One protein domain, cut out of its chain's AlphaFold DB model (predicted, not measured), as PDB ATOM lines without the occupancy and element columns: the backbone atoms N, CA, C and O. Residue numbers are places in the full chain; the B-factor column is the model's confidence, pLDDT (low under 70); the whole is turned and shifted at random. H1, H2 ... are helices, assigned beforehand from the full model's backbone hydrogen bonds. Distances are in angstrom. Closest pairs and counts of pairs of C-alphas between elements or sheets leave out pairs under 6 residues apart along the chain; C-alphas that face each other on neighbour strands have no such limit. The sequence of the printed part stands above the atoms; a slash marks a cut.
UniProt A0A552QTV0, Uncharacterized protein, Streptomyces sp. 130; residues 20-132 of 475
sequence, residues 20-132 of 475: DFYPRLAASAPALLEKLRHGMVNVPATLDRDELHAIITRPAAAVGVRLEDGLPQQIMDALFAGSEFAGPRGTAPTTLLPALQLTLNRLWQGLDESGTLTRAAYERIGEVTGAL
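What this domain is: This is residues 20 to 132 of the 475 residues of an uncharacterized protein of Streptomyces sp. 130 (UniProt A0A552QTV0). Two short helices, H1 and H2, make a small head, joined by the stretch of residues 37 to 48 to a larger helical body. There H3, H4 and H5 form a triangle, with H7 crossing H5 and H6 near one end of H5. The printed part has 113 residues with seven named helices, H1 to H7 along the chain, and no named strand; its class is all helix. The whole is loose, radius of gyration of the C-alphas 17.8 A, spanning 53 by 32 by 22 A.

How they stand to each other: Begin with H1, residues 20 to 28, and H2, residues 30 to 36, close but not clearly touching: their closest C-alphas, Ala 26 and Leu 33, are 6.7 A apart. H3, residues 49 to 62, and H4, residues 71 to 81, touch as a hairpin, closest at the C-alphas of His 53 and Pro 72, 6.5 A. H5, residues 94 to 109, is close to but not clearly touching H3; the closest C-alphas, Ile 56 and Leu 104, are 7.9 A apart. H6, residues 119 to 124, only just touches H5, with 3 pairs of C-alphas within 8 A, the closest Leu 107 and Ala 121, 6.4 A. H7, residues 127 to 132, touches H5 about perpendicular, at 84 degrees; the closest C-alphas, Thr 103 and Val 128, are 5.6 A apart. Every O i to N i+4 pair is within hydrogen-bond range in H4, H6 and H7, but 4 of 5 in H1, 2 of 3 in H2, 8 of 10 in H3 and 10 of 12 in H5.

Where its parts are: Find C-alpha 20 at (-13.963, -36.665, -17.585), where H1 begins. H3 runs 19.8 A and H5 23.8 A; H7 ends at C-alpha 132, (-39.641, -44.788, -25.380).

The domain as a whole: The C-alphas farthest apart, Ala 27 and Glu 113, are 55.0 A apart. The printed part has no cut; the links H2 to H3 and H4 to H5 are long. Confidence is low, pLDDT under 70, at residues 82 to 89.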
ATOM      1  N   ASP A  20     -14.625 -35.810 -18.574       80.19
ATOM      2  CA  ASP A  20     -13.963 -36.665 -17.585       80.19
ATOM      3  C   ASP A  20     -12.709 -37.393 -18.109       80.19
ATOM      4  O   ASP A  20     -11.847 -37.802 -17.325       80.19
ATOM      5  N   PHE A  21     -12.542 -37.510 -19.431       83.25
ATOM      6  CA  PHE A  21     -11.333 -38.067 -20.053       83.25
ATOM      7  C   PHE A  21     -10.297 -37.009 -20.442       83.25
ATOM      8  O   PHE A  21      -9.179 -37.382 -20.813       83.25
ATOM      9  N   TYR A  22     -10.607 -35.714 -20.316       86.38
ATOM     10  CA  TYR A  22      -9.674 -34.638 -20.652       86.38
ATOM     11  C   TYR A  22      -8.335 -34.738 -19.895       86.38
ATOM     12  O   TYR A  22      -7.294 -34.711 -20.558       86.38
ATOM     13  N   PRO A  23      -8.293 -34.965 -18.561       85.69
ATOM     14  CA  PRO A  23      -7.022 -35.084 -17.839       85.69
ATOM     15  C   PRO A  23      -6.152 -36.242 -18.344       85.69
ATOM     16  O   PRO A  23      -4.929 -36.128 -18.416       85.69
ATOM     17  N   ARG A  24      -6.779 -37.361 -18.734       84.50
ATOM     18  CA  ARG A  24      -6.069 -38.518 -19.294       84.50
ATOM     19  C   ARG A  24      -5.499 -38.211 -20.670       84.50
ATOM     20  O   ARG A  24      -4.341 -38.534 -20.911       84.50
ATOM     21  N   LEU A  25      -6.283 -37.573 -21.543       86.06
ATOM     22  CA  LEU A  25      -5.820 -37.185 -22.874       86.06
ATOM     23  C   LEU A  25      -4.650 -36.201 -22.785       86.06
ATOM     24  O   LEU A  25      -3.656 -36.377 -23.489       86.06
ATOM     25  N   ALA A  26      -4.740 -35.224 -21.879       86.75
ATOM     26  CA  ALA A  26      -3.679 -34.254 -21.634       86.75
ATOM     27  C   ALA A  26      -2.367 -34.911 -21.204       86.75
ATOM     28  O   ALA A  26      -1.304 -34.528 -21.689       86.75
ATOM     29  N   ALA A  27      -2.442 -35.939 -20.358       89.31
ATOM     30  CA  ALA A  27      -1.273 -36.703 -19.944       89.31
ATOM     31  C   ALA A  27      -0.713 -37.599 -21.065       89.31
ATOM     32  O   ALA A  27       0.501 -37.709 -21.213       89.31
ATOM     33  N   SER A  28      -1.573 -38.251 -21.857       89.44
ATOM     34  CA  SER A  28      -1.138 -39.242 -22.853       89.44
ATOM     35  C   SER A  28      -0.739 -38.657 -24.210       89.44
ATOM     36  O   SER A  28       0.032 -39.279 -24.935       89.44
ATOM     37  N   ALA A  29      -1.298 -37.506 -24.592       90.12
ATOM     38  CA  ALA A  29      -1.142 -36.936 -25.930       90.12
ATOM     39  C   ALA A  29      -1.130 -35.388 -25.923       90.12
ATOM     40  O   ALA A  29      -1.950 -34.759 -26.599       90.12
ATOM     41  N   PRO A  30      -0.187 -34.740 -25.211       89.12
ATOM     42  CA  PRO A  30      -0.140 -33.278 -25.103       89.12
ATOM     43  C   PRO A  30       0.029 -32.579 -26.464       89.12
ATOM     44  O   PRO A  30      -0.605 -31.560 -26.723       89.12
ATOM     45  N   ALA A  31       0.805 -33.166 -27.383       90.56
ATOM     46  CA  ALA A  31       1.007 -32.623 -28.730       90.56
ATOM     47  C   ALA A  31      -0.283 -32.580 -29.574       90.56
ATOM     48  O   ALA A  31      -0.423 -31.722 -30.448       90.56
ATOM     49  N   LEU A  32      -1.226 -33.497 -29.322       87.62
ATOM     50  CA  LEU A  32      -2.536 -33.479 -29.970       87.62
ATOM     51  C   LEU A  32      -3.390 -32.336 -29.416       87.62
ATOM     52  O   LEU A  32      -3.996 -31.609 -30.197       87.62
ATOM     53  N   LEU A  33      -3.399 -32.137 -28.093       85.56
ATOM     54  CA  LEU A  33      -4.147 -31.037 -27.483       85.56
ATOM     55  C   LEU A  33      -3.672 -29.674 -27.972       85.56
ATOM     56  O   LEU A  33      -4.519 -28.858 -28.318       85.56
ATOM     57  N   GLU A  34      -2.359 -29.451 -28.091       85.31
ATOM     58  CA  GLU A  34      -1.816 -28.195 -28.633       85.31
ATOM     59  C   GLU A  34      -2.377 -27.870 -30.024       85.31
ATOM     60  O   GLU A  34      -2.724 -26.724 -30.304       85.31
ATOM     61  N   LYS A  35      -2.560 -28.886 -30.877       85.19
ATOM     62  CA  LYS A  35      -3.168 -28.720 -32.206       85.19
ATOM     63  C   LYS A  35      -4.677 -28.456 -32.154       85.19
ATOM     64  O   LYS A  35      -5.205 -27.828 -33.065       85.19
ATOM     65  N   LEU A  36      -5.368 -28.921 -31.113       83.62
ATOM     66  CA  LEU A  36      -6.821 -28.778 -30.950       83.62
ATOM     67  C   LEU A  36      -7.234 -27.484 -30.233       83.62
ATOM     68  O   LEU A  36      -8.416 -27.143 -30.245       83.62
ATOM     69  N   ARG A  37      -6.284 -26.738 -29.645       75.12
ATOM     70  CA  ARG A  37      -6.534 -25.526 -28.833       75.12
ATOM     71  C   ARG A  37      -7.493 -24.517 -29.460       75.12
ATOM     72  O   ARG A  37      -8.261 -23.898 -28.734       75.12
ATOM     73  N   HIS A  38      -7.467 -24.363 -30.780       72.25
ATOM     74  CA  HIS A  38      -8.245 -23.348 -31.494       72.25
ATOM     75  C   HIS A  38      -9.598 -23.840 -32.040       72.25
ATOM     76  O   HIS A  38     -10.282 -23.081 -32.718       72.25
ATOM     77  N   GLY A  39      -9.997 -25.084 -31.747       77.44
ATOM     78  CA  GLY A  39     -11.234 -25.692 -32.258       77.44
ATOM     79  C   GLY A  39     -12.026 -26.497 -31.226       77.44
ATOM     80  O   GLY A  39     -12.887 -27.287 -31.605       77.44
ATOM     81  N   MET A  40     -11.730 -26.339 -29.932       81.31
ATOM     82  CA  MET A  40     -12.481 -27.016 -28.875       81.31
ATOM     83  C   MET A  40     -13.832 -26.336 -28.654       81.31
ATOM     84  O   MET A  40     -13.898 -25.170 -28.271       81.31
ATOM     85  N   VAL A  41     -14.905 -27.094 -28.866       86.19
ATOM     86  CA  VAL A  41     -16.275 -26.690 -28.547       86.19
ATOM     87  C   VAL A  41     -16.757 -27.554 -27.393       86.19
ATOM     88  O   VAL A  41     -16.850 -28.775 -27.522       86.19
ATOM     89  N   ASN A  42     -17.060 -26.920 -26.263       84.94
ATOM     90  CA  ASN A  42     -17.695 -27.602 -25.145       84.94
ATOM     91  C   ASN A  42     -19.190 -27.713 -25.425       84.94
ATOM     92  O   ASN A  42     -19.848 -26.702 -25.664       84.94
ATOM     93  N   VAL A  43     -19.719 -28.933 -25.381       84.25
ATOM     94  CA  VAL A  43     -21.161 -29.169 -25.470       84.25
ATOM     95  C   VAL A  43     -21.757 -28.958 -24.076       84.25
ATOM     96  O   VAL A  43     -21.344 -29.657 -23.146       84.25
ATOM     97  N   PRO A  44     -22.695 -28.012 -23.897       84.19
ATOM     98  CA  PRO A  44     -23.326 -27.778 -22.605       84.19
ATOM     99  C   PRO A  44     -24.059 -29.017 -22.069       84.19
ATOM    100  O   PRO A  44     -24.579 -29.850 -22.817       84.19
ATOM    101  N   ALA A  45     -24.142 -29.117 -20.740       83.38
ATOM    102  CA  ALA A  45     -24.911 -30.169 -20.069       83.38
ATOM    103  C   ALA A  45     -26.435 -29.961 -20.175       83.38
ATOM    104  O   ALA A  45     -27.211 -30.883 -19.908       83.38
ATOM    105  N   THR A  46     -26.853 -28.755 -20.552       88.00
ATOM    106  CA  THR A  46     -28.243 -28.322 -20.658       88.00
ATOM    107  C   THR A  46     -28.470 -27.598 -21.975       88.00
ATOM    108  O   THR A  46     -27.590 -26.875 -22.425       88.00
ATOM    109  N   LEU A  47     -29.663 -27.754 -22.531       88.81
ATOM    110  CA  LEU A  47     -30.151 -27.111 -23.738       88.81
ATOM    111  C   LEU A  47     -31.174 -26.045 -23.361       88.81
ATOM    112  O   LEU A  47     -32.039 -26.285 -22.506       88.81
ATOM    113  N   ASP A  48     -31.093 -24.890 -24.005       89.00
ATOM    114  CA  ASP A  48     -32.168 -23.906 -23.950       89.00
ATOM    115  C   ASP A  48     -33.313 -24.257 -24.923       89.00
ATOM    116  O   ASP A  48     -33.277 -25.243 -25.671       89.00
ATOM    117  N   ARG A  49     -34.398 -23.477 -24.866       89.69
ATOM    118  CA  ARG A  49     -35.586 -23.713 -25.697       89.69
ATOM    119  C   ARG A  49     -35.305 -23.494 -27.188       89.69
ATOM    120  O   ARG A  49     -35.864 -24.224 -28.004       89.69
ATOM    121  N   ASP A  50     -34.452 -22.541 -27.548       92.00
ATOM    122  CA  ASP A  50     -34.152 -22.216 -28.945       92.00
ATOM    123  C   ASP A  50     -33.244 -23.279 -29.575       92.00
ATOM    124  O   ASP A  50     -33.463 -23.700 -30.715       92.00
ATOM    125  N   GLU A  51     -32.273 -23.779 -28.814       92.56
ATOM    126  CA  GLU A  51     -31.428 -24.916 -29.170       92.56
ATOM    127  C   GLU A  51     -32.270 -26.174 -29.389       92.56
ATOM    128  O   GLU A  51     -32.139 -26.835 -30.422       92.56
ATOM    129  N   LEU A  52     -33.184 -26.485 -28.463       91.19
ATOM    130  CA  LEU A  52     -34.067 -27.643 -28.590       91.19
ATOM    131  C   LEU A  52     -35.011 -27.508 -29.793       91.19
ATOM    132  O   LEU A  52     -35.176 -28.459 -30.562       91.19
ATOM    133  N   HIS A  53     -35.568 -26.315 -30.016       94.50
ATOM    134  CA  HIS A  53     -36.368 -26.024 -31.202       94.50
ATOM    135  C   HIS A  53     -35.558 -26.236 -32.488       94.50
ATOM    136  O   HIS A  53     -36.043 -26.854 -33.440       94.50
ATOM    137  N   ALA A  54     -34.307 -25.768 -32.527       95.00
ATOM    138  CA  ALA A  54     -33.419 -25.948 -33.668       95.00
ATOM    139  C   ALA A  54     -33.077 -27.427 -33.913       95.00
ATOM    140  O   ALA A  54     -33.062 -27.854 -35.068       95.00
ATOM    141  N   ILE A  55     -32.855 -28.213 -32.854       94.25
ATOM    142  CA  ILE A  55     -32.606 -29.663 -32.923       94.25
ATOM    143  C   ILE A  55     -33.803 -30.408 -33.527       94.25
ATOM    144  O   ILE A  55     -33.609 -31.359 -34.280       94.25
ATOM    145  N   ILE A  56     -35.030 -29.970 -33.236       94.31
ATOM    146  CA  ILE A  56     -36.254 -30.584 -33.771       94.31
ATOM    147  C   ILE A  56     -36.493 -30.164 -35.229       94.31
ATOM    148  O   ILE A  56     -36.792 -30.999 -36.082       94.31
ATOM    149  N   THR A  57     -36.365 -28.872 -35.531       95.75
ATOM    150  CA  THR A  57     -36.854 -28.298 -36.798       95.75
ATOM    151  C   THR A  57     -35.821 -28.281 -37.921       95.75
ATOM    152  O   THR A  57     -36.163 -28.568 -39.069       95.75
ATOM    153  N   ARG A  58     -34.548 -27.975 -37.634       96.06
ATOM    154  CA  ARG A  58     -33.528 -27.809 -38.686       96.06
ATOM    155  C   ARG A  58     -33.203 -29.110 -39.426       96.06
ATOM    156  O   ARG A  58     -33.098 -29.042 -40.650       96.06
ATOM    157  N   PRO A  59     -33.070 -30.281 -38.768       94.38
ATOM    158  CA  PRO A  59     -32.834 -31.532 -39.486       94.38
ATOM    159  C   PRO A  59     -33.975 -31.884 -40.441       94.38
ATOM    160  O   PRO A  59     -33.708 -32.285 -41.569       94.38
ATOM    161  N   ALA A  60     -35.229 -31.677 -40.025       92.38
ATOM    162  CA  ALA A  60     -36.400 -31.915 -40.864       92.38
ATOM    163  C   ALA A  60     -36.423 -30.978 -42.083       92.38
ATOM    164  O   ALA A  60     -36.571 -31.444 -43.211       92.38
ATOM    165  N   ALA A  61     -36.168 -29.681 -41.872       93.31
ATOM    166  CA  ALA A  61     -36.077 -28.702 -42.954       93.31
ATOM    167  C   ALA A  61     -34.962 -29.040 -43.959       93.31
ATOM    168  O   ALA A  61     -35.166 -28.927 -45.166       93.31
ATOM    169  N   ALA A  62     -33.805 -29.508 -43.478       94.88
ATOM    170  CA  ALA A  62     -32.675 -29.892 -44.324       94.88
ATOM    171  C   ALA A  62     -32.981 -31.084 -45.250       94.88
ATOM    172  O   ALA A  62     -32.374 -31.196 -46.313       94.88
ATOM    173  N   VAL A  63     -33.921 -31.954 -44.867       93.31
ATOM    174  CA  VAL A  63     -34.362 -33.107 -45.672       93.31
ATOM    175  C   VAL A  63     -35.741 -32.905 -46.315       93.31
ATOM    176  O   VAL A  63     -36.284 -33.837 -46.900       93.31
ATOM    177  N   GLY A  64     -36.310 -31.698 -46.225       91.81
ATOM    178  CA  GLY A  64     -37.587 -31.343 -46.851       91.81
ATOM    179  C   GLY A  64     -38.842 -31.886 -46.157       91.81
ATOM    180  O   GLY A  64     -39.914 -31.856 -46.760       91.81
ATOM    181  N   VAL A  65     -38.743 -32.361 -44.913       94.38
ATOM    182  CA  VAL A  65     -39.898 -32.820 -44.125       94.38
ATOM    183  C   VAL A  65     -40.523 -31.667 -43.353       94.38
ATOM    184  O   VAL A  65     -39.827 -30.858 -42.736       94.38
ATOM    185  N   ARG A  66     -41.858 -31.598 -43.382       93.75
ATOM    186  CA  ARG A  66     -42.629 -30.565 -42.681       93.75
ATOM    187  C   ARG A  66     -43.052 -31.066 -41.306       93.75
ATOM    188  O   ARG A  66     -43.325 -32.249 -41.128       93.75
ATOM    189  N   LEU A  67     -43.132 -30.158 -40.343       95.69
ATOM    190  CA  LEU A  67     -43.773 -30.411 -39.057       95.69
ATOM    191  C   LEU A  67     -45.094 -29.651 -39.035       95.69
ATOM    192  O   LEU A  67     -45.133 -28.501 -39.469       95.69
ATOM    193  N   GLU A  68     -46.154 -30.288 -38.549       95.69
ATOM    194  CA  GLU A  68     -47.427 -29.616 -38.292       95.69
ATOM    195  C   GLU A  68     -47.224 -28.450 -37.311       95.69
ATOM    196  O   GLU A  68     -46.457 -28.554 -36.347       95.69
ATOM    197  N   ASP A  69     -47.928 -27.342 -37.546       93.88
ATOM    198  CA  ASP A  69     -47.852 -26.160 -36.693       93.88
ATOM    199  C   ASP A  69     -48.166 -26.508 -35.229       93.88
ATOM    200  O   ASP A  69     -49.147 -27.181 -34.905       93.88
ATOM    201  N   GLY A  70     -47.304 -26.046 -34.321       93.88
ATOM    202  CA  GLY A  70     -47.417 -26.308 -32.886       93.88
ATOM    203  C   GLY A  70     -46.832 -27.646 -32.418       93.88
ATOM    204  O   GLY A  70     -46.618 -27.800 -31.216       93.88
ATOM    205  N   LEU A  71     -46.506 -28.589 -33.315       95.38
ATOM    206  CA  LEU A  71     -45.857 -29.850 -32.928       95.38
ATOM    207  C   LEU A  71     -44.490 -29.632 -32.246       95.38
ATOM    208  O   LEU A  71     -44.267 -30.234 -31.193       95.38
ATOM    209  N   PRO A  72     -43.574 -28.777 -32.757       95.00
ATOM    210  CA  PRO A  72     -42.304 -28.526 -32.076       95.00
ATOM    211  C   PRO A  72     -42.506 -28.003 -30.651       95.00
ATOM    212  O   PRO A  72     -41.833 -28.454 -29.728       95.00
ATOM    213  N   GLN A  73     -43.456 -27.082 -30.457       93.50
ATOM    214  CA  GLN A  73     -43.791 -26.514 -29.153       93.50
ATOM    215  C   GLN A  73     -44.344 -27.583 -28.214       93.50
ATOM    216  O   GLN A  73     -43.867 -27.682 -27.090       93.50
ATOM    217  N   GLN A  74     -45.250 -28.439 -28.693       92.31
ATOM    218  CA  GLN A  74     -45.802 -29.544 -27.908       92.31
ATOM    219  C   GLN A  74     -44.716 -30.534 -27.452       92.31
ATOM    220  O   GLN A  74     -44.700 -30.931 -26.288       92.31
ATOM    221  N   ILE A  75     -43.774 -30.897 -28.333       92.06
ATOM    222  CA  ILE A  75     -42.638 -31.768 -27.981       92.06
ATOM    223  C   ILE A  75     -41.762 -31.105 -26.912       92.06
ATOM    224  O   ILE A  75     -41.386 -31.745 -25.930       92.06
ATOM    225  N   MET A  76     -41.430 -29.823 -27.088       90.56
ATOM    226  CA  MET A  76     -40.620 -29.085 -26.118       90.56
ATOM    227  C   MET A  76     -41.326 -28.971 -24.768       90.56
ATOM    228  O   MET A  76     -40.714 -29.242 -23.739       90.56
ATOM    229  N   ASP A  77     -42.604 -28.601 -24.753       87.69
ATOM    230  CA  ASP A  77     -43.376 -28.430 -23.525       87.69
ATOM    231  C   ASP A  77     -43.470 -29.746 -22.743       87.69
ATOM    232  O   ASP A  77     -43.247 -29.741 -21.533       87.69
ATOM    233  N   ALA A  78     -43.671 -30.881 -23.425       85.19
ATOM    234  CA  ALA A  78     -43.633 -32.204 -22.800       85.19
ATOM    235  C   ALA A  78     -42.266 -32.509 -22.152       85.19
ATOM    236  O   ALA A  78     -42.201 -33.018 -21.031       85.19
ATOM    237  N   LEU A  79     -41.164 -32.149 -22.819       83.94
ATOM    238  CA  LEU A  79     -39.804 -32.343 -22.306       83.94
ATOM    239  C   LEU A  79     -39.471 -31.436 -21.112       83.94
ATOM    240  O   LEU A  79     -38.809 -31.884 -20.179       83.94
ATOM    241  N   PHE A  80     -39.917 -30.177 -21.123       77.69
ATOM    242  CA  PHE A  80     -39.670 -29.227 -20.032       77.69
ATOM    243  C   PHE A  80     -40.594 -29.444 -18.824       77.69
ATOM    244  O   PHE A  80     -40.194 -29.150 -17.698       77.69
ATOM    245  N   ALA A  81     -41.821 -29.927 -19.041       73.81
ATOM    246  CA  ALA A  81     -42.789 -30.192 -17.976       73.81
ATOM    247  C   ALA A  81     -42.568 -31.551 -17.286       73.81
ATOM    248  O   ALA A  81     -42.935 -31.714 -16.122       73.81
ATOM    249  N   GLY A  82     -41.976 -32.527 -17.981       67.88
ATOM    250  CA  GLY A  82     -41.734 -33.863 -17.444       67.88
ATOM    251  C   GLY A  82     -40.708 -33.866 -16.308       67.88
ATOM    252  O   GLY A  82     -39.541 -33.538 -16.513       67.88
ATOM    253  N   SER A  83     -41.107 -34.325 -15.116       61.62
ATOM    254  CA  SER A  83     -40.204 -34.458 -13.959       61.62
ATOM    255  C   SER A  83     -39.010 -35.382 -14.227       61.62
ATOM    256  O   SER A  83     -37.954 -35.212 -13.627       61.62
ATOM    257  N   GLU A  84     -39.156 -36.338 -15.151       66.62
ATOM    258  CA  GLU A  84     -38.107 -37.276 -15.585       66.62
ATOM    259  C   GLU A  84     -36.950 -36.591 -16.340       66.62
ATOM    260  O   GLU A  84     -35.837 -37.126 -16.402       66.62
ATOM    261  N   PHE A  85     -37.216 -35.411 -16.906       67.38
ATOM    262  CA  PHE A  85     -36.319 -34.650 -17.777       67.38
ATOM    263  C   PHE A  85     -36.087 -33.220 -17.286       67.38
ATOM    264  O   PHE A  85     -35.474 -32.429 -17.993       67.38
ATOM    265  N   ALA A  86     -36.554 -32.864 -16.090       63.56
ATOM    266  CA  ALA A  86     -36.463 -31.498 -15.602       63.56
ATOM    267  C   ALA A  86     -35.001 -31.101 -15.326       63.56
ATOM    268  O   ALA A  86     -34.325 -31.679 -14.472       63.56
ATOM    269  N   GLY A  87     -34.510 -30.100 -16.058       64.12
ATOM    270  CA  GLY A  87     -33.244 -29.429 -15.779       64.12
ATOM    271  C   GLY A  87     -33.423 -28.221 -14.850       64.12
ATOM    272  O   GLY A  87     -34.546 -27.849 -14.492       64.12
ATOM    273  N   PRO A  88     -32.325 -27.560 -14.446       62.75
ATOM    274  CA  PRO A  88     -32.395 -26.294 -13.725       62.75
ATOM    275  C   PRO A  88     -33.190 -25.246 -14.526       62.75
ATOM    276  O   PRO A  88     -32.905 -25.026 -15.700       62.75
ATOM    277  N   ARG A  89     -34.183 -24.611 -13.883       66.12
ATOM    278  CA  ARG A  89     -34.966 -23.434 -14.336       66.12
ATOM    279  C   ARG A  89     -34.963 -23.169 -15.855       66.12
ATOM    280  O   ARG A  89     -34.175 -22.363 -16.339       66.12
ATOM    281  N   GLY A  90     -35.901 -23.779 -16.581       70.44
ATOM    282  CA  GLY A  90     -36.163 -23.456 -17.992       70.44
ATOM    283  C   GLY A  90     -35.145 -24.014 -18.990       70.44
ATOM    284  O   GLY A  90     -35.216 -23.674 -20.166       70.44
ATOM    285  N   THR A  91     -34.229 -24.874 -18.539       81.38
ATOM    286  CA  THR A  91     -33.305 -25.625 -19.399       81.38
ATOM    287  C   THR A  91     -33.606 -27.120 -19.332       81.38
ATOM    288  O   THR A  91     -34.164 -27.609 -18.347       81.38
ATOM    289  N   ALA A  92     -33.255 -27.846 -20.391       82.81
ATOM    290  CA  ALA A  92     -33.476 -29.281 -20.493       82.81
ATOM    291  C   ALA A  92     -32.124 -30.014 -20.537       82.81
ATOM    292  O   ALA A  92     -31.227 -29.590 -21.260       82.81
ATOM    293  N   PRO A  93     -31.906 -31.096 -19.780       83.94
ATOM    294  CA  PRO A  93     -30.628 -31.787 -19.754       83.94
ATOM    295  C   PRO A  93     -30.358 -32.472 -21.097       83.94
ATOM    296  O   PRO A  93     -31.213 -33.175 -21.631       83.94
ATOM    297  N   THR A  94     -29.129 -32.380 -21.602       85.00
ATOM    298  CA  THR A  94     -28.704 -33.026 -22.863       85.00
ATOM    299  C   THR A  94     -28.925 -34.551 -22.846       85.00
ATOM    300  O   THR A  94     -29.047 -35.197 -23.887       85.00
ATOM    301  N   THR A  95     -29.057 -35.154 -21.660       80.31
ATOM    302  CA  THR A  95     -29.366 -36.580 -21.469       80.31
ATOM    303  C   THR A  95     -30.764 -37.001 -21.945       80.31
ATOM    304  O   THR A  95     -31.015 -38.206 -22.021       80.31
ATOM    305  N   LEU A  96     -31.651 -36.060 -22.297       84.62
ATOM    306  CA  LEU A  96     -32.957 -36.340 -22.914       84.62
ATOM    307  C   LEU A  96     -32.875 -36.611 -24.420       84.62
ATOM    308  O   LEU A  96     -33.789 -37.215 -24.984       84.62
ATOM    309  N   LEU A  97     -31.796 -36.174 -25.083       88.75
ATOM    310  CA  LEU A  97     -31.658 -36.257 -26.541       88.75
ATOM    311  C   LEU A  97     -31.888 -37.661 -27.112       88.75
ATOM    312  O   LEU A  97     -32.497 -37.749 -28.175       88.75
ATOM    313  N   PRO A  98     -31.498 -38.765 -26.447       87.69
ATOM    314  CA  PRO A  98     -31.829 -40.097 -26.942       87.69
ATOM    315  C   PRO A  98     -33.333 -40.400 -26.988       87.69
ATOM    316  O   PRO A  98     -33.796 -41.037 -27.933       87.69
ATOM    317  N   ALA A  99     -34.111 -39.930 -26.006       88.06
ATOM    318  CA  ALA A  99     -35.567 -40.086 -26.025       88.06
ATOM    319  C   ALA A  99     -36.190 -39.248 -27.147       88.06
ATOM    320  O   ALA A  99     -37.038 -39.740 -27.895       88.06
ATOM    321  N   LEU A 100     -35.704 -38.016 -27.333       91.56
ATOM    322  CA  LEU A 100     -36.116 -37.171 -28.451       91.56
ATOM    323  C   LEU A 100     -35.771 -37.816 -29.803       91.56
ATOM    324  O   LEU A 100     -36.625 -37.891 -30.680       91.56
ATOM    325  N   GLN A 101     -34.555 -38.339 -29.962       91.38
ATOM    326  CA  GLN A 101     -34.117 -39.037 -31.172       91.38
ATOM    327  C   GLN A 101     -35.051 -40.203 -31.507       91.38
ATOM    328  O   GLN A 101     -35.448 -40.359 -32.662       91.38
ATOM    329  N   LEU A 102     -35.396 -41.033 -30.518       89.44
ATOM    330  CA  LEU A 102     -36.315 -42.148 -30.726       89.44
ATOM    331  C   LEU A 102     -37.699 -41.651 -31.149       89.44
ATOM    332  O   LEU A 102     -38.264 -42.175 -32.105       89.44
ATOM    333  N   THR A 103     -38.211 -40.624 -30.475       91.88
ATOM    334  CA  THR A 103     -39.512 -40.014 -30.774       91.88
ATOM    335  C   THR A 103     -39.561 -39.500 -32.209       91.88
ATOM    336  O   THR A 103     -40.447 -39.878 -32.970       91.88
ATOM    337  N   LEU A 104     -38.569 -38.706 -32.620       93.25
ATOM    338  CA  LEU A 104     -38.478 -38.164 -33.976       93.25
ATOM    339  C   LEU A 104     -38.309 -39.272 -35.026       93.25
ATOM    340  O   LEU A 104     -38.888 -39.185 -36.103       93.25
ATOM    341  N   ASN A 105     -37.577 -40.344 -34.713       91.56
ATOM    342  CA  ASN A 105     -37.461 -41.507 -35.595       91.56
ATOM    343  C   ASN A 105     -38.805 -42.242 -35.747       91.56
ATOM    344  O   ASN A 105     -39.190 -42.610 -36.854       91.56
ATOM    345  N   ARG A 106     -39.564 -42.419 -34.661       90.44
ATOM    346  CA  ARG A 106     -40.905 -43.021 -34.721       90.44
ATOM    347  C   ARG A 106     -41.890 -42.150 -35.493       90.44
ATOM    348  O   ARG A 106     -42.640 -42.681 -36.305       90.44
ATOM    349  N   LEU A 107     -41.843 -40.833 -35.299       92.81
ATOM    350  CA  LEU A 107     -42.618 -39.885 -36.099       92.81
ATOM    351  C   LEU A 107     -42.252 -39.977 -37.582       92.81
ATOM    352  O   LEU A 107     -43.140 -40.036 -38.422       92.81
ATOM    353  N   TRP A 108     -40.959 -40.063 -37.898       92.75
ATOM    354  CA  TRP A 108     -40.477 -40.246 -39.266       92.75
ATOM    355  C   TRP A 108     -41.008 -41.536 -39.909       92.75
ATOM    356  O   TRP A 108     -41.421 -41.536 -41.063       92.75
ATOM    357  N   GLN A 109     -41.038 -42.644 -39.165       89.94
ATOM    358  CA  GLN A 109     -41.608 -43.913 -39.644       89.94
ATOM    359  C   GLN A 109     -43.123 -43.836 -39.885       89.94
ATOM    360  O   GLN A 109     -43.656 -44.635 -40.649       89.94
ATOM    361  N   GLY A 110     -43.805 -42.902 -39.219       86.19
ATOM    362  CA  GLY A 110     -45.240 -42.656 -39.325       86.19
ATOM    363  C   GLY A 110     -45.596 -41.391 -40.104       86.19
ATOM    364  O   GLY A 110     -46.662 -40.832 -39.837       86.19
ATOM    365  N   LEU A 111     -44.715 -40.929 -41.002       90.69
ATOM    366  CA  LEU A 111     -44.992 -39.814 -41.911       90.69
ATOM    367  C   LEU A 111     -46.322 -40.038 -42.630       90.69
ATOM    368  O   LEU A 111     -46.617 -41.144 -43.087       90.69
ATOM    369  N   ASP A 112     -47.118 -38.979 -42.728       88.81
ATOM    370  CA  ASP A 112     -48.332 -39.032 -43.528       88.81
ATOM    371  C   ASP A 112     -48.015 -39.027 -45.035       88.81
ATOM    372  O   ASP A 112     -46.876 -38.832 -45.469       88.81
ATOM    373  N   GLU A 113     -49.050 -39.219 -45.852       87.94
ATOM    374  CA  GLU A 113     -48.934 -39.231 -47.317       87.94
ATOM    375  C   GLU A 113     -48.382 -37.912 -47.890       87.94
ATOM    376  O   GLU A 113     -47.879 -37.885 -49.013       87.94
ATOM    377  N   SER A 114     -48.445 -36.816 -47.124       87.88
ATOM    378  CA  SER A 114     -47.956 -35.492 -47.516       87.88
ATOM    379  C   SER A 114     -46.491 -35.233 -47.138       87.88
ATOM    380  O   SER A 114     -45.945 -34.188 -47.505       87.88
ATOM    381  N   GLY A 115     -45.847 -36.161 -46.420       90.31
ATOM    382  CA  GLY A 115     -44.492 -35.987 -45.899       90.31
ATOM    383  C   GLY A 115     -44.423 -35.058 -44.681       90.31
ATOM    384  O   GLY A 115     -43.416 -34.369 -44.490       90.31
ATOM    385  N   THR A 116     -45.484 -35.026 -43.869       94.06
ATOM    386  CA  THR A 116     -45.597 -34.176 -42.676       94.06
ATOM    387  C   THR A 116     -45.571 -35.009 -41.390       94.06
ATOM    388  O   THR A 116     -46.238 -36.038 -41.269       94.06
ATOM    389  N   LEU A 117     -44.799 -34.552 -40.398       94.94
ATOM    390  CA  LEU A 117     -44.858 -35.048 -39.022       94.94
ATOM    391  C   LEU A 117     -46.033 -34.365 -38.313       94.94
ATOM    392  O   LEU A 117     -46.034 -33.143 -38.162       94.94
ATOM    393  N   THR A 118     -47.027 -35.143 -37.886       94.81
ATOM    394  CA  THR A 118     -48.296 -34.623 -37.347       94.81
ATOM    395  C   THR A 118     -48.405 -34.792 -35.833       94.81
ATOM    396  O   THR A 118     -47.848 -35.729 -35.252       94.81
ATOM    397  N   ARG A 119     -49.185 -33.922 -35.185       94.50
ATOM    398  CA  ARG A 119     -49.545 -34.047 -33.763       94.50
ATOM    399  C   ARG A 119     -50.336 -35.319 -33.497       94.50
ATOM    400  O   ARG A 119     -50.051 -36.027 -32.541       94.50
ATOM    401  N   ALA A 120     -51.231 -35.688 -34.413       92.44
ATOM    402  CA  ALA A 120     -51.968 -36.944 -34.322       92.44
ATOM    403  C   ALA A 120     -51.038 -38.174 -34.331       92.44
ATOM    404  O   ALA A 120     -51.299 -39.154 -33.634       92.44
ATOM    405  N   ALA A 121     -49.947 -38.153 -35.110       92.06
ATOM    406  CA  ALA A 121     -48.938 -39.210 -35.057       92.06
ATOM    407  C   ALA A 121     -48.144 -39.181 -33.743       92.06
ATOM    408  O   ALA A 121     -47.893 -40.244 -33.176       92.06
ATOM    409  N   TYR A 122     -47.804 -37.992 -33.240       93.62
ATOM    410  CA  TYR A 122     -47.107 -37.802 -31.965       93.62
ATOM    411  C   TYR A 122     -47.896 -38.328 -30.759       93.62
ATOM    412  O   TYR A 122     -47.357 -39.075 -29.944       93.62
ATOM    413  N   GLU A 123     -49.189 -38.030 -30.687       91.25
ATOM    414  CA  GLU A 123     -50.080 -38.551 -29.646       91.25
ATOM    415  C   GLU A 123     -50.233 -40.073 -29.753       91.25
ATOM    416  O   GLU A 123     -50.182 -40.783 -28.750       91.25
ATOM    417  N   ARG A 124     -50.334 -40.607 -30.978       90.00
ATOM    418  CA  ARG A 124     -50.478 -42.052 -31.218       90.00
ATOM    419  C   ARG A 124     -49.257 -42.856 -30.780       90.00
ATOM    420  O   ARG A 124     -49.419 -43.979 -30.310       90.00
ATOM    421  N   ILE A 125     -48.050 -42.305 -30.926       89.12
ATOM    422  CA  ILE A 125     -46.829 -42.945 -30.412       89.12
ATOM    423  C   ILE A 125     -46.660 -42.759 -28.895       89.12
ATOM    424  O   ILE A 125     -45.728 -43.319 -28.324       89.12
ATOM    425  N   GLY A 126     -47.568 -42.032 -28.236       87.06
ATOM    426  CA  GLY A 126     -47.557 -41.808 -26.793       87.06
ATOM    427  C   GLY A 126     -46.606 -40.700 -26.353       87.06
ATOM    428  O   GLY A 126     -46.075 -40.773 -25.247       87.06
ATOM    429  N   GLU A 127     -46.370 -39.699 -27.201       89.38
ATOM    430  CA  GLU A 127     -45.437 -38.602 -26.930       89.38
ATOM    431  C   GLU A 127     -43.989 -39.093 -26.700       89.38
ATOM    432  O   GLU A 127     -43.623 -40.189 -27.128       89.38
ATOM    433  N   VAL A 128     -43.129 -38.295 -26.053       86.38
ATOM    434  CA  VAL A 128     -41.713 -38.660 -25.854       86.38
ATOM    435  C   VAL A 128     -41.541 -39.871 -24.930       86.38
ATOM    436  O   VAL A 128     -40.929 -40.872 -25.313       86.38
ATOM    437  N   THR A 129     -42.064 -39.799 -23.703       80.88
ATOM    438  CA  THR A 129     -41.892 -40.876 -22.713       80.88
ATOM    439  C   THR A 129     -42.636 -42.140 -23.136       80.88
ATOM    440  O   THR A 129     -42.111 -43.246 -22.989       80.88
ATOM    441  N   GLY A 130     -43.840 -42.015 -23.705       84.81
ATOM    442  CA  GLY A 130     -44.614 -43.175 -24.140       84.81
ATOM    443  C   GLY A 130     -43.973 -43.896 -25.320       84.81
ATOM    444  O   GLY A 130     -43.888 -45.124 -25.263       84.81
ATOM    445  N   ALA A 131     -43.427 -43.180 -26.310       85.31
ATOM    446  CA  ALA A 131     -42.733 -43.810 -27.435       85.31
ATOM    447  C   ALA A 131     -41.512 -44.619 -26.972       85.31
ATOM    448  O   ALA A 131     -41.268 -45.727 -27.463       85.31
ATOM    449  N   LEU A 132     -40.767 -44.091 -25.995       87.69
ATOM    450  CA  LEU A 132     -39.641 -44.788 -25.380       87.69
ATOM    451  C   LEU A 132     -40.086 -46.018 -24.595       87.69
ATOM    452  O   LEU A 132     -39.538 -47.102 -24.793       87.69
TER     453      LEU A 132